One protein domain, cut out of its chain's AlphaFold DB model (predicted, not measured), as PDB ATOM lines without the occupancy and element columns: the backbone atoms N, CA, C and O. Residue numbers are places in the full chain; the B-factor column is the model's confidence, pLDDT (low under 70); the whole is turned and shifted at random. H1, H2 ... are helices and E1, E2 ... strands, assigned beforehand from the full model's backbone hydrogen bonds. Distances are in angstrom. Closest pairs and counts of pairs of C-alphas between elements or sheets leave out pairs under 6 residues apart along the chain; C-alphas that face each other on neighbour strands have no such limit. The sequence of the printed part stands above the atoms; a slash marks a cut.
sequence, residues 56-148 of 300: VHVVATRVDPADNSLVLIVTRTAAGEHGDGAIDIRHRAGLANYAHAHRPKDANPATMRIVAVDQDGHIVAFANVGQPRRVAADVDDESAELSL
ATOM      1  N   VAL A  56     275.331 212.889 163.864       75.31
ATOM      2  CA  VAL A  56     274.320 212.718 162.814       75.31
ATOM      3  C   VAL A  56     273.336 213.884 162.833       75.31
ATOM      4  O   VAL A  56     273.145 214.505 163.867       75.31
ATOM      5  N   HIS A  57     272.661 214.163 161.724       75.62
ATOM      6  CA  HIS A  57     271.521 215.084 161.716       75.62
ATOM      7  C   HIS A  57     270.210 214.324 161.860       75.62
ATOM      8  O   HIS A  57     270.018 213.301 161.194       75.62
ATOM      9  N   VAL A  58     269.288 214.847 162.669       77.00
ATOM     10  CA  VAL A  58     267.908 214.347 162.712       77.00
ATOM     11  C   VAL A  58     267.145 214.908 161.523       77.00
ATOM     12  O   VAL A  58     266.941 216.107 161.388       77.00
ATOM     13  N   VAL A  59     266.723 214.009 160.641       83.12
ATOM     14  CA  VAL A  59     265.920 214.319 159.455       83.12
ATOM     15  C   VAL A  59     264.437 214.373 159.814       83.12
ATOM     16  O   VAL A  59     263.686 215.171 159.259       83.12
ATOM     17  N   ALA A  60     264.000 213.501 160.724       81.44
ATOM     18  CA  ALA A  60     262.629 213.466 161.206       81.44
ATOM     19  C   ALA A  60     262.530 212.748 162.553       81.44
ATOM     20  O   ALA A  60     263.282 211.813 162.830       81.44
ATOM     21  N   THR A  61     261.518 213.123 163.327       85.81
ATOM     22  CA  THR A  61     261.175 212.488 164.599       85.81
ATOM     23  C   THR A  61     259.746 211.963 164.527       85.81
ATOM     24  O   THR A  61     258.840 212.661 164.071       85.81
ATOM     25  N   ARG A  62     259.523 210.720 164.962       87.50
ATOM     26  CA  ARG A  62     258.181 210.129 165.078       87.50
ATOM     27  C   ARG A  62     258.043 209.330 166.363       87.50
ATOM     28  O   ARG A  62     259.025 208.815 166.881       87.50
ATOM     29  N   VAL A  63     256.814 209.161 166.832       87.25
ATOM     30  CA  VAL A  63     256.505 208.257 167.947       87.25
ATOM     31  C   VAL A  63     255.989 206.944 167.376       87.25
ATOM     32  O   VAL A  63     255.113 206.946 166.509       87.25
ATOM     33  N   ASP A  64     256.549 205.824 167.821       85.69
ATOM     34  CA  ASP A  64     256.035 204.505 167.477       85.69
ATOM     35  C   ASP A  64     254.768 204.213 168.297       85.69
ATOM     36  O   ASP A  64     254.832 204.171 169.527       85.69
ATOM     37  N   PRO A  65     253.602 204.019 167.659       81.06
ATOM     38  CA  PRO A  65     252.351 203.810 168.377       81.06
ATOM     39  C   PRO A  65     252.274 202.453 169.091       81.06
ATOM     40  O   PRO A  65     251.387 202.265 169.922       81.06
ATOM     41  N   ALA A  66     253.146 201.490 168.770       83.62
ATOM     42  CA  ALA A  66     253.107 200.166 169.388       83.62
ATOM     43  C   ALA A  66     253.624 200.175 170.835       83.62
ATOM     44  O   ALA A  66     253.159 199.393 171.664       83.62
ATOM     45  N   ASP A  67     254.593 201.040 171.137       81.81
ATOM     46  CA  ASP A  67     255.308 201.048 172.416       81.81
ATOM     47  C   ASP A  67     255.702 202.451 172.914       81.81
ATOM     48  O   ASP A  67     256.427 202.573 173.904       81.81
ATOM     49  N   ASN A  68     255.212 203.506 172.256       81.19
ATOM     50  CA  ASN A  68     255.515 204.911 172.523       81.19
ATOM     51  C   ASN A  68     257.006 205.266 172.421       81.19
ATOM     52  O   ASN A  68     257.448 206.243 173.024       81.19
ATOM     53  N   SER A  69     257.803 204.500 171.674       85.94
ATOM     54  CA  SER A  69     259.213 204.834 171.457       85.94
ATOM     55  C   SER A  69     259.358 206.098 170.618       85.94
ATOM     56  O   SER A  69     258.667 206.253 169.612       85.94
ATOM     57  N   LEU A  70     260.301 206.969 170.973       88.19
ATOM     58  CA  LEU A  70     260.701 208.068 170.099       88.19
ATOM     59  C   LEU A  70     261.695 207.538 169.061       88.19
ATOM     60  O   LEU A  70     262.740 206.995 169.410       88.19
ATOM     61  N   VAL A  71     261.373 207.667 167.781       90.25
ATOM     62  CA  VAL A  71     262.213 207.211 166.673       90.25
ATOM     63  C   VAL A  71     262.776 208.427 165.950       90.25
ATOM     64  O   VAL A  71     262.015 209.214 165.384       90.25
ATOM     65  N   LEU A  72     264.103 208.552 165.956       88.38
ATOM     66  CA  LEU A  72     264.849 209.545 165.189       88.38
ATOM     67  C   LEU A  72     265.285 208.922 163.868       88.38
ATOM     68  O   LEU A  72     265.976 207.906 163.867       88.38
ATOM     69  N   ILE A  73     264.913 209.531 162.751       87.88
ATOM     70  CA  ILE A  73     265.461 209.200 161.436       87.88
ATOM     71  C   ILE A  73     266.670 210.100 161.232       87.88
ATOM     72  O   ILE A  73     266.521 211.320 161.221       87.88
ATOM     73  N   VAL A  74     267.856 209.510 161.089       86.75
ATOM     74  CA  VAL A  74     269.118 210.250 161.083       86.75
ATOM     75  C   VAL A  74     269.904 210.081 159.787       86.75
ATOM     76  O   VAL A  74     269.830 209.053 159.111       86.75
ATOM     77  N   THR A  75     270.693 211.096 159.445       85.50
ATOM     78  CA  THR A  75     271.663 211.056 158.345       85.50
ATOM     79  C   THR A  75     273.062 211.364 158.857       85.50
ATOM     80  O   THR A  75     273.230 212.142 159.791       85.50
ATOM     81  N   ARG A  76     274.085 210.763 158.246       76.44
ATOM     82  CA  ARG A  76     275.478 211.038 158.623       76.44
ATOM     83  C   ARG A  76     275.846 212.476 158.270       76.44
ATOM     84  O   ARG A  76     275.527 212.926 157.170       76.44
ATOM     85  N   THR A  77     276.550 213.140 159.177       65.12
ATOM     86  CA  THR A  77     277.265 214.387 158.897       65.12
ATOM     87  C   THR A  77     278.600 214.104 158.218       65.12
ATOM     88  O   THR A  77     279.144 212.993 158.301       65.12
ATOM     89  N   ALA A  78     279.147 215.104 157.529       57.78
ATOM     90  CA  ALA A  78     280.544 215.057 157.121       57.78
ATOM     91  C   ALA A  78     281.454 215.047 158.365       57.78
ATOM     92  O   ALA A  78     281.117 215.589 159.419       57.78
ATOM     93  N   ALA A  79     282.627 214.416 158.267       49.47
ATOM     94  CA  ALA A  79     283.577 214.389 159.378       49.47
ATOM     95  C   ALA A  79     284.010 215.824 159.742       49.47
ATOM     96  O   ALA A  79     284.636 216.495 158.924       49.47
ATOM     97  N   GLY A  80     283.682 216.268 160.960       42.88
ATOM     98  CA  GLY A  80     283.988 217.618 161.452       42.88
ATOM     99  C   GLY A  80     282.903 218.672 161.195       42.88
ATOM    100  O   GLY A  80     283.146 219.846 161.461       42.88
ATOM    101  N   GLU A  81     281.723 218.294 160.688       39.94
ATOM    102  CA  GLU A  81     280.556 219.182 160.723       39.94
ATOM    103  C   GLU A  81     280.046 219.322 162.162       39.94
ATOM    104  O   GLU A  81     279.698 218.343 162.829       39.94
ATOM    105  N   HIS A  82     280.010 220.569 162.619       44.12
ATOM    106  CA  HIS A  82     279.514 220.998 163.917       44.12
ATOM    107  C   HIS A  82     278.582 222.190 163.658       44.12
ATOM    108  O   HIS A  82     278.992 223.156 163.014       44.12
ATOM    109  N   GLY A  83     277.323 222.102 164.082       43.16
ATOM    110  CA  GLY A  83     276.302 223.120 163.824       43.16
ATOM    111  C   GLY A  83     274.934 222.714 164.369       43.16
ATOM    112  O   GLY A  83     274.776 221.596 164.868       43.16
ATOM    113  N   ASP A  84     273.963 223.622 164.271       41.69
ATOM    114  CA  ASP A  84     272.592 223.423 164.752       41.69
ATOM    115  C   ASP A  84     271.982 222.134 164.164       41.69
ATOM    116  O   ASP A  84     272.043 221.882 162.955       41.69
ATOM    117  N   GLY A  85     271.441 221.279 165.034       52.88
ATOM    118  CA  GLY A  85     270.818 220.004 164.665       52.88
ATOM    119  C   GLY A  85     271.764 218.811 164.463       52.88
ATOM    120  O   GLY A  85     271.305 217.763 163.992       52.88
ATOM    121  N   ALA A  86     273.064 218.931 164.758       58.81
ATOM    122  CA  ALA A  86     273.978 217.789 164.837       58.81
ATOM    123  C   ALA A  86     273.846 217.081 166.203       58.81
ATOM    124  O   ALA A  86     273.770 217.728 167.242       58.81
ATOM    125  N   ILE A  87     273.795 215.748 166.197       65.06
ATOM    126  CA  ILE A  87     273.495 214.890 167.349       65.06
ATOM    127  C   ILE A  87     274.565 213.800 167.493       65.06
ATOM    128  O   ILE A  87     274.690 212.962 166.606       65.06
ATOM    129  N   ASP A  88     275.283 213.751 168.616       71.56
ATOM    130  CA  ASP A  88     276.008 212.580 169.101       71.56
ATOM    131  C   ASP A  88     275.059 211.479 169.607       71.56
ATOM    132  O   ASP A  88     274.672 211.395 170.776       71.56
ATOM    133  N   ILE A  89     274.740 210.545 168.716       72.81
ATOM    134  CA  ILE A  89     273.916 209.376 169.034       72.81
ATOM    135  C   ILE A  89     274.633 208.320 169.892       72.81
ATOM    136  O   ILE A  89     274.017 207.319 170.260       72.81
ATOM    137  N   ARG A  90     275.915 208.480 170.241       71.75
ATOM    138  CA  ARG A  90     276.571 207.600 171.229       71.75
ATOM    139  C   ARG A  90     276.343 208.065 172.659       71.75
ATOM    140  O   ARG A  90     276.450 207.238 173.569       71.75
ATOM    141  N   HIS A  91     275.973 209.326 172.866       67.31
ATOM    142  CA  HIS A  91     275.737 209.859 174.196       67.31
ATOM    143  C   HIS A  91     274.379 209.390 174.742       67.31
ATOM    144  O   HIS A  91     273.332 210.008 174.547       67.31
ATOM    145  N   ARG A  92     274.378 208.237 175.424       69.44
ATOM    146  CA  ARG A  92     273.153 207.555 175.885       69.44
ATOM    147  C   ARG A  92     272.234 208.431 176.730       69.44
ATOM    148  O   ARG A  92     271.015 208.357 176.580       69.44
ATOM    149  N   ALA A  93     272.810 209.192 177.648       64.44
ATOM    150  CA  ALA A  93     272.038 210.030 178.547       64.44
ATOM    151  C   ALA A  93     271.522 211.289 177.827       64.44
ATOM    152  O   ALA A  93     270.355 211.616 177.997       64.44
ATOM    153  N   GLY A  94     272.287 211.843 176.878       66.44
ATOM    154  CA  GLY A  94     271.799 212.869 175.948       66.44
ATOM    155  C   GLY A  94     270.592 212.392 175.133       66.44
ATOM    156  O   GLY A  94     269.571 213.070 175.061       66.44
ATOM    157  N   LEU A  95     270.651 211.168 174.593       72.62
ATOM    158  CA  LEU A  95     269.537 210.538 173.871       72.62
ATOM    159  C   LEU A  95     268.286 210.425 174.751       72.62
ATOM    160  O   LEU A  95     267.195 210.816 174.331       72.62
ATOM    161  N   ALA A  96     268.430 209.906 175.972       73.62
ATOM    162  CA  ALA A  96     267.330 209.820 176.936       73.62
ATOM    163  C   ALA A  96     266.732 211.202 177.249       73.62
ATOM    164  O   ALA A  96     265.513 211.355 177.341       73.62
ATOM    165  N   ASN A  97     267.586 212.212 177.343       69.38
ATOM    166  CA  ASN A  97     267.239 213.593 177.617       69.38
ATOM    167  C   ASN A  97     266.460 214.235 176.454       69.38
ATOM    168  O   ASN A  97     265.352 214.737 176.658       69.38
ATOM    169  N   TYR A  98     266.916 214.103 175.214       72.25
ATOM    170  CA  TYR A  98     266.136 214.550 174.057       72.25
ATOM    171  C   TYR A  98     264.778 213.860 173.958       72.25
ATOM    172  O   TYR A  98     263.768 214.492 173.642       72.25
ATOM    173  N   ALA A  99     264.734 212.564 174.275       78.25
ATOM    174  CA  ALA A  99     263.482 211.830 174.344       78.25
ATOM    175  C   ALA A  99     262.547 212.406 175.406       78.25
ATOM    176  O   ALA A  99     261.341 212.495 175.190       78.25
ATOM    177  N   HIS A 100     263.089 212.809 176.556       74.00
ATOM    178  CA  HIS A 100     262.313 213.480 177.580       74.00
ATOM    179  C   HIS A 100     261.718 214.801 177.080       74.00
ATOM    180  O   HIS A 100     260.559 215.065 177.396       74.00
ATOM    181  N   ALA A 101     262.450 215.593 176.308       70.56
ATOM    182  CA  ALA A 101     261.954 216.855 175.767       70.56
ATOM    183  C   ALA A 101     260.851 216.666 174.713       70.56
ATOM    184  O   ALA A 101     259.791 217.278 174.797       70.56
ATOM    185  N   HIS A 102     261.063 215.741 173.774       74.00
ATOM    186  CA  HIS A 102     260.228 215.593 172.578       74.00
ATOM    187  C   HIS A 102     259.151 214.499 172.689       74.00
ATOM    188  O   HIS A 102     258.480 214.166 171.707       74.00
ATOM    189  N   ARG A 103     258.976 213.884 173.867       76.62
ATOM    190  CA  ARG A 103     257.933 212.868 174.072       76.62
ATOM    191  C   ARG A 103     256.525 213.477 174.082       76.62
ATOM    192  O   ARG A 103     256.339 214.604 174.545       76.62
ATOM    193  N   PRO A 104     255.493 212.694 173.721       76.94
ATOM    194  CA  PRO A 104     254.113 213.043 174.040       76.94
ATOM    195  C   PRO A 104     253.941 213.295 175.546       76.94
ATOM    196  O   PRO A 104     254.448 212.533 176.373       76.94
ATOM    197  N   LYS A 105     253.221 214.361 175.921       75.56
ATOM    198  CA  LYS A 105     253.057 214.771 177.333       75.56
ATOM    199  C   LYS A 105     252.353 213.716 178.197       75.56
ATOM    200  O   LYS A 105     252.529 213.704 179.411       75.56
ATOM    201  N   ASP A 106     251.563 212.851 177.577       79.56
ATOM    202  CA  ASP A 106     250.827 211.741 178.179       79.56
ATOM    203  C   ASP A 106     251.630 210.428 178.247       79.56
ATOM    204  O   ASP A 106     251.202 209.479 178.908       79.56
ATOM    205  N   ALA A 107     252.811 210.362 177.623       77.12
ATOM    206  CA  ALA A 107     253.650 209.171 177.642       77.12
ATOM    207  C   ALA A 107     254.361 208.990 178.995       77.12
ATOM    208  O   ALA A 107     254.932 209.926 179.562       77.12
ATOM    209  N   ASN A 108     254.378 207.749 179.496       80.69
ATOM    210  CA  ASN A 108     255.132 207.391 180.696       80.69
ATOM    211  C   ASN A 108     256.632 207.270 180.362       80.69
ATOM    212  O   ASN A 108     257.025 206.319 179.678       80.69
ATOM    213  N   PRO A 109     257.494 208.164 180.875       73.38
ATOM    214  CA  PRO A 109     258.908 208.158 180.519       73.38
ATOM    215  C   PRO A 109     259.655 206.920 181.045       73.38
ATOM    216  O   PRO A 109     260.598 206.455 180.411       73.38
ATOM    217  N   ALA A 110     259.182 206.308 182.139       78.75
ATOM    218  CA  ALA A 110     259.814 205.124 182.727       78.75
ATOM    219  C   ALA A 110     259.817 203.903 181.790       78.75
ATOM    220  O   ALA A 110     260.628 202.997 181.963       78.75
ATOM    221  N   THR A 111     258.904 203.873 180.819       80.75
ATOM    222  CA  THR A 111     258.749 202.778 179.854       80.75
ATOM    223  C   THR A 111     259.159 203.169 178.437       80.75
ATOM    224  O   THR A 111     259.125 202.323 177.548       80.75
ATOM    225  N   MET A 112     259.530 204.432 178.209       83.12
ATOM    226  CA  MET A 112     259.930 204.913 176.893       83.12
ATOM    227  C   MET A 112     261.376 204.545 176.563       83.12
ATOM    228  O   MET A 112     262.262 204.475 177.421       83.12
ATOM    229  N   ARG A 113     261.614 204.406 175.264       88.25
ATOM    230  CA  ARG A 113     262.938 204.323 174.651       88.25
ATOM    231  C   ARG A 113     263.034 205.330 173.517       88.25
ATOM    232  O   ARG A 113     262.023 205.704 172.922       88.25
ATOM    233  N   ILE A 114     264.259 205.715 173.212       87.81
ATOM    234  CA  ILE A 114     264.604 206.440 172.000       87.81
ATOM    235  C   ILE A 114     265.468 205.551 171.119       87.81
ATOM    236  O   ILE A 114     266.340 204.829 171.610       87.81
ATOM    237  N   VAL A 115     265.195 205.576 169.820       90.88
ATOM    238  CA  VAL A 115     265.881 204.764 168.818       90.88
ATOM    239  C   VAL A 115     266.273 205.670 167.661       90.88
ATOM    240  O   VAL A 115     265.410 206.289 167.047       90.88
ATOM    241  N   ALA A 116     267.563 205.736 167.352       88.38
ATOM    242  CA  ALA A 116     268.051 206.375 166.140       88.38
ATOM    243  C   ALA A 116     268.170 205.322 165.036       88.38
ATOM    244  O   ALA A 116     268.828 204.294 165.228       88.38
ATOM    245  N   VAL A 117     267.536 205.580 163.896       90.69
ATOM    246  CA  VAL A 117     267.589 204.740 162.698       90.69
ATOM    247  C   VAL A 117     268.191 205.515 161.535       90.69
ATOM    248  O   VAL A 117     267.892 206.695 161.363       90.69
ATOM    249  N   ASP A 118     269.038 204.872 160.738       89.19
ATOM    250  CA  ASP A 118     269.507 205.464 159.484       89.19
ATOM    251  C   ASP A 118     268.379 205.539 158.433       89.19
ATOM    252  O   ASP A 118     267.258 205.067 158.649       89.19
ATOM    253  N   GLN A 119     268.665 206.148 157.279       85.00
ATOM    254  CA  GLN A 119     267.697 206.273 156.181       85.00
ATOM    255  C   GLN A 119     267.253 204.919 155.596       85.00
ATOM    256  O   GLN A 119     266.189 204.848 154.980       85.00
ATOM    257  N   ASP A 120     268.023 203.852 155.826       85.31
ATOM    258  CA  ASP A 120     267.706 202.481 155.418       85.31
ATOM    259  C   ASP A 120     266.897 201.722 156.495       85.31
ATOM    260  O   ASP A 120     266.459 200.590 156.279       85.31
ATOM    261  N   GLY A 121     266.660 202.347 157.655       83.50
ATOM    262  CA  GLY A 121     265.895 201.798 158.771       83.50
ATOM    263  C   GLY A 121     266.708 200.948 159.753       83.50
ATOM    264  O   GLY A 121     266.117 200.335 160.647       83.50
ATOM    265  N   HIS A 122     268.037 200.896 159.638       87.25
ATOM    266  CA  HIS A 122     268.875 200.195 160.608       87.25
ATOM    267  C   HIS A 122     269.026 201.011 161.886       87.25
ATOM    268  O   HIS A 122     269.316 202.204 161.848       87.25
ATOM    269  N   ILE A 123     268.901 200.351 163.036       87.75
ATOM    270  CA  ILE A 123     269.145 200.981 164.333       87.75
ATOM    271  C   ILE A 123     270.641 201.267 164.474       87.75
ATOM    272  O   ILE A 123     271.455 200.344 164.509       87.75
ATOM    273  N   VAL A 124     270.984 202.546 164.600       86.25
ATOM    274  CA  VAL A 124     272.363 203.022 164.777       86.25
ATOM    275  C   VAL A 124     272.665 203.420 166.221       86.25
ATOM    276  O   VAL A 124     273.822 203.368 166.632       86.25
ATOM    277  N   ALA A 125     271.639 203.741 167.017       83.00
ATOM    278  CA  ALA A 125     271.753 203.933 168.459       83.00
ATOM    279  C   ALA A 125     270.409 203.766 169.171       83.00
ATOM    280  O   ALA A 125     269.344 203.858 168.559       83.00
ATOM    281  N   PHE A 126     270.457 203.545 170.483       86.12
ATOM    282  CA  PHE A 126     269.266 203.519 171.324       86.12
ATOM    283  C   PHE A 126     269.597 203.842 172.784       86.12
ATOM    284  O   PHE A 126     270.678 203.512 173.286       86.12
ATOM    285  N   ALA A 127     268.623 204.416 173.488       79.88
ATOM    286  CA  ALA A 127     268.677 204.627 174.929       79.88
ATOM    287  C   ALA A 127     267.302 204.393 175.568       79.88
ATOM    288  O   ALA A 127     266.261 204.592 174.942       79.88
ATOM    289  N   ASN A 128     267.302 203.969 176.832       83.31
ATOM    290  CA  ASN A 128     266.092 203.964 177.649       83.31
ATOM    291  C   ASN A 128     265.955 205.337 178.299       83.31
ATOM    292  O   ASN A 128     266.940 205.852 178.820       83.31
ATOM    293  N   VAL A 129     264.746 205.893 178.282       73.75
ATOM    294  CA  VAL A 129     264.479 207.242 178.793       73.75
ATOM    295  C   VAL A 129     264.501 207.239 180.325       73.75
ATOM    296  O   VAL A 129     265.234 208.003 180.943       73.75
ATOM    297  N   GLY A 130     263.808 206.279 180.949       70.38
ATOM    298  CA  GLY A 130     263.782 206.141 182.406       70.38
ATOM    299  C   GLY A 130     262.952 207.233 183.090       70.38
ATOM    300  O   GLY A 130     262.261 208.016 182.445       70.38
ATOM    301  N   GLN A 131     262.934 207.255 184.426       62.00
ATOM    302  CA  GLN A 131     262.297 208.369 185.135       62.00
ATOM    303  C   GLN A 131     263.196 209.606 185.061       62.00
ATOM    304  O   GLN A 131     264.397 209.482 185.310       62.00
ATOM    305  N   PRO A 132     262.629 210.793 184.786       52.84
ATOM    306  CA  PRO A 132     263.429 211.999 184.767       52.84
ATOM    307  C   PRO A 132     263.917 212.290 186.188       52.84
ATOM    308  O   PRO A 132     263.109 212.410 187.111       52.84
ATOM    309  N   ARG A 133     265.237 212.402 186.364       55.03
ATOM    310  CA  ARG A 133     265.851 212.727 187.664       55.03
ATOM    311  C   ARG A 133     265.507 214.160 188.104       55.03
ATOM    312  O   ARG A 133     265.242 214.396 189.278       55.03
ATOM    313  N   ARG A 134     265.374 215.082 187.139       46.75
ATOM    314  CA  ARG A 134     264.743 216.410 187.252       46.75
ATOM    315  C   ARG A 134     264.134 216.802 185.905       46.75
ATOM    316  O   ARG A 134     264.769 216.609 184.881       46.75
ATOM    317  N   VAL A 135     262.928 217.372 185.904       41.09
ATOM    318  CA  VAL A 135     262.330 218.021 184.721       41.09
ATOM    319  C   VAL A 135     262.234 219.505 185.047       41.09
ATOM    320  O   VAL A 135     261.499 219.869 185.967       41.09
ATOM    321  N   ALA A 136     262.988 220.358 184.350       41.34
ATOM    322  CA  ALA A 136     262.652 221.779 184.332       41.34
ATOM    323  C   ALA A 136     261.296 221.917 183.624       41.34
ATOM    324  O   ALA A 136     261.045 221.204 182.656       41.34
ATOM    325  N   ALA A 137     260.402 222.780 184.106       41.50
ATOM    326  CA  ALA A 137     259.072 222.932 183.501       41.50
ATOM    327  C   ALA A 137     259.128 223.391 182.027       41.50
ATOM    328  O   ALA A 137     258.152 223.223 181.297       41.50
ATOM    329  N   ASP A 138     260.294 223.885 181.608       45.31
ATOM    330  CA  ASP A 138     260.516 224.660 180.394       45.31
ATOM    331  C   ASP A 138     261.453 223.935 179.413       45.31
ATOM    332  O   ASP A 138     262.140 224.582 178.636       45.31
ATOM    333  N   VAL A 139     261.536 222.597 179.463       50.09
ATOM    334  CA  VAL A 139     262.313 221.856 178.456       50.09
ATOM    335  C   VAL A 139     261.676 222.058 177.083       50.09
ATOM    336  O   VAL A 139     260.612 221.499 176.810       50.09
ATOM    337  N   ASP A 140     262.326 222.859 176.248       56.03
ATOM    338  CA  ASP A 140     261.978 223.093 174.854       56.03
ATOM    339  C   ASP A 140     262.937 222.360 173.904       56.03
ATOM    340  O   ASP A 140     263.907 221.717 174.325       56.03
ATOM    341  N   ASP A 141     262.611 222.409 172.613       56.91
ATOM    342  CA  ASP A 141     263.332 221.689 171.562       56.91
ATOM    343  C   ASP A 141     264.817 222.118 171.505       56.91
ATOM    344  O   ASP A 141     265.701 221.271 171.391       56.91
ATOM    345  N   GLU A 142     265.106 223.410 171.699       58.16
ATOM    346  CA  GLU A 142     266.459 223.992 171.658       58.16
ATOM    347  C   GLU A 142     267.345 223.481 172.806       58.16
ATOM    348  O   GLU A 142     268.464 223.006 172.591       58.16
ATOM    349  N   SER A 143     266.813 223.477 174.032       56.31
ATOM    350  CA  SER A 143     267.506 222.937 175.208       56.31
ATOM    351  C   SER A 143     267.878 221.461 175.031       56.31
ATOM    352  O   SER A 143     268.872 220.983 175.576       56.31
ATOM    353  N   ALA A 144     267.062 220.722 174.283       55.94
ATOM    354  CA  ALA A 144     267.232 219.297 174.073       55.94
ATOM    355  C   ALA A 144     268.189 218.929 172.948       55.94
ATOM    356  O   ALA A 144     268.805 217.864 172.999       55.94
ATOM    357  N   GLU A 145     268.364 219.811 171.973       53.53
ATOM    358  CA  GLU A 145     269.428 219.689 170.982       53.53
ATOM    359  C   GLU A 145     270.817 219.890 171.615       53.53
ATOM    360  O   GLU A 145     271.745 219.143 171.291       53.53
ATOM    361  N   LEU A 146     270.953 220.788 172.606       52.03
ATOM    362  CA  LEU A 146     272.193 220.956 173.389       52.03
ATOM    363  C   LEU A 146     272.600 219.682 174.139       52.03
ATOM    364  O   LEU A 146     273.786 219.369 174.234       52.03
ATOM    365  N   SER A 147     271.623 218.910 174.621       53.44
ATOM    366  CA  SER A 147     271.853 217.613 175.272       53.44
ATOM    367  C   SER A 147     272.433 216.556 174.347       53.44
ATOM    368  O   SER A 147     272.970 215.546 174.813       53.44
ATOM    369  N   LEU A 148     272.264 216.751 173.038       50.16
ATOM    370  CA  LEU A 148     272.394 215.679 172.085       50.16
ATOM    371  C   LEU A 148     273.486 215.827 171.055       50.16
ATOM    372  O   LEU A 148     273.786 214.797 170.481       50.16
TER     373      LEU A 148
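What this domain is: This is residues 56 to 148 of the 300 residues of the protein "NlpC/P60 family protein" of Alicyclobacillus hesperidum (UniProt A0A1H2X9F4). A twisted five-stranded sheet curls like part of a barrel, with H1 packed on one face. H2 lies side by side with H1, running the opposite way, and grazes the sheet near edge strand E3. The printed part has 93 residues, in the order E1, E2, E3, H1, E4, E5, H2; the sheet runs E3, E1, E2, E4, E5, mixed, and the class is mixed, helices and strands. It is compact, with a radius of gyration of the C-alphas of 12.6 A and spans of 36 by 28 by 18 A.

Where its parts are: E1, residues 56 to 63, begins at C-alpha 56 (274.320, 212.718, 162.814), bends by 67 degrees at residue 59 and is 19.1 A long. E2 is residues 70 to 76, 18.9 A; E3 is residues 86 to 88. H1, residues 92 to 102, is 15.6 A long. E4 is residues 113 to 117 and E5 residues 123 to 128, 14.0 A. H2, residues 141 to 148, ends at C-alpha 148 (272.394, 215.679, 172.085).

How they stand to each other: E1 and E2 form an antiparallel hairpin, with N 62 and O 71 2.9 A apart. E3 is antiparallel to E1, with N 87 and O 56 at 2.7 A. E2 and E4 are parallel, with N 72 and O 115 at 2.8 A. E4 and E5 form an antiparallel hairpin, with N 114 and O 127 at 2.9 A. H1 is on one face of the sheet, in two layers, helix over sheet; the closest C-alphas of H1 and E5 are those of Arg 92 and Ala 127, 5.4 A. E3, H1, E4 make a split strand-helix-strand unit, same-way strands with E1 and E2 between them, its crossover right-handed. H1 and H2 touch, closest at the C-alphas of Gly 94 and Ser 147, 4.8 A, at a shallow tilt of 9 degrees, opposite ways. H2 only grazes the sheet with residues 145 to 148. In H1 every O i to N i+4 pair is within hydrogen-bond range; in H2, 2 of 4.

The domain as a whole: The C-alphas farthest apart, of Ala 79 and Asp 106, are 37.9 A apart. The printed part has no cut; the link E5 to H2 is long. Mean pLDDT of the printed part is 71.2, under 70 at residues 77 to 87, 91 to 94, 97 and 131 to 148.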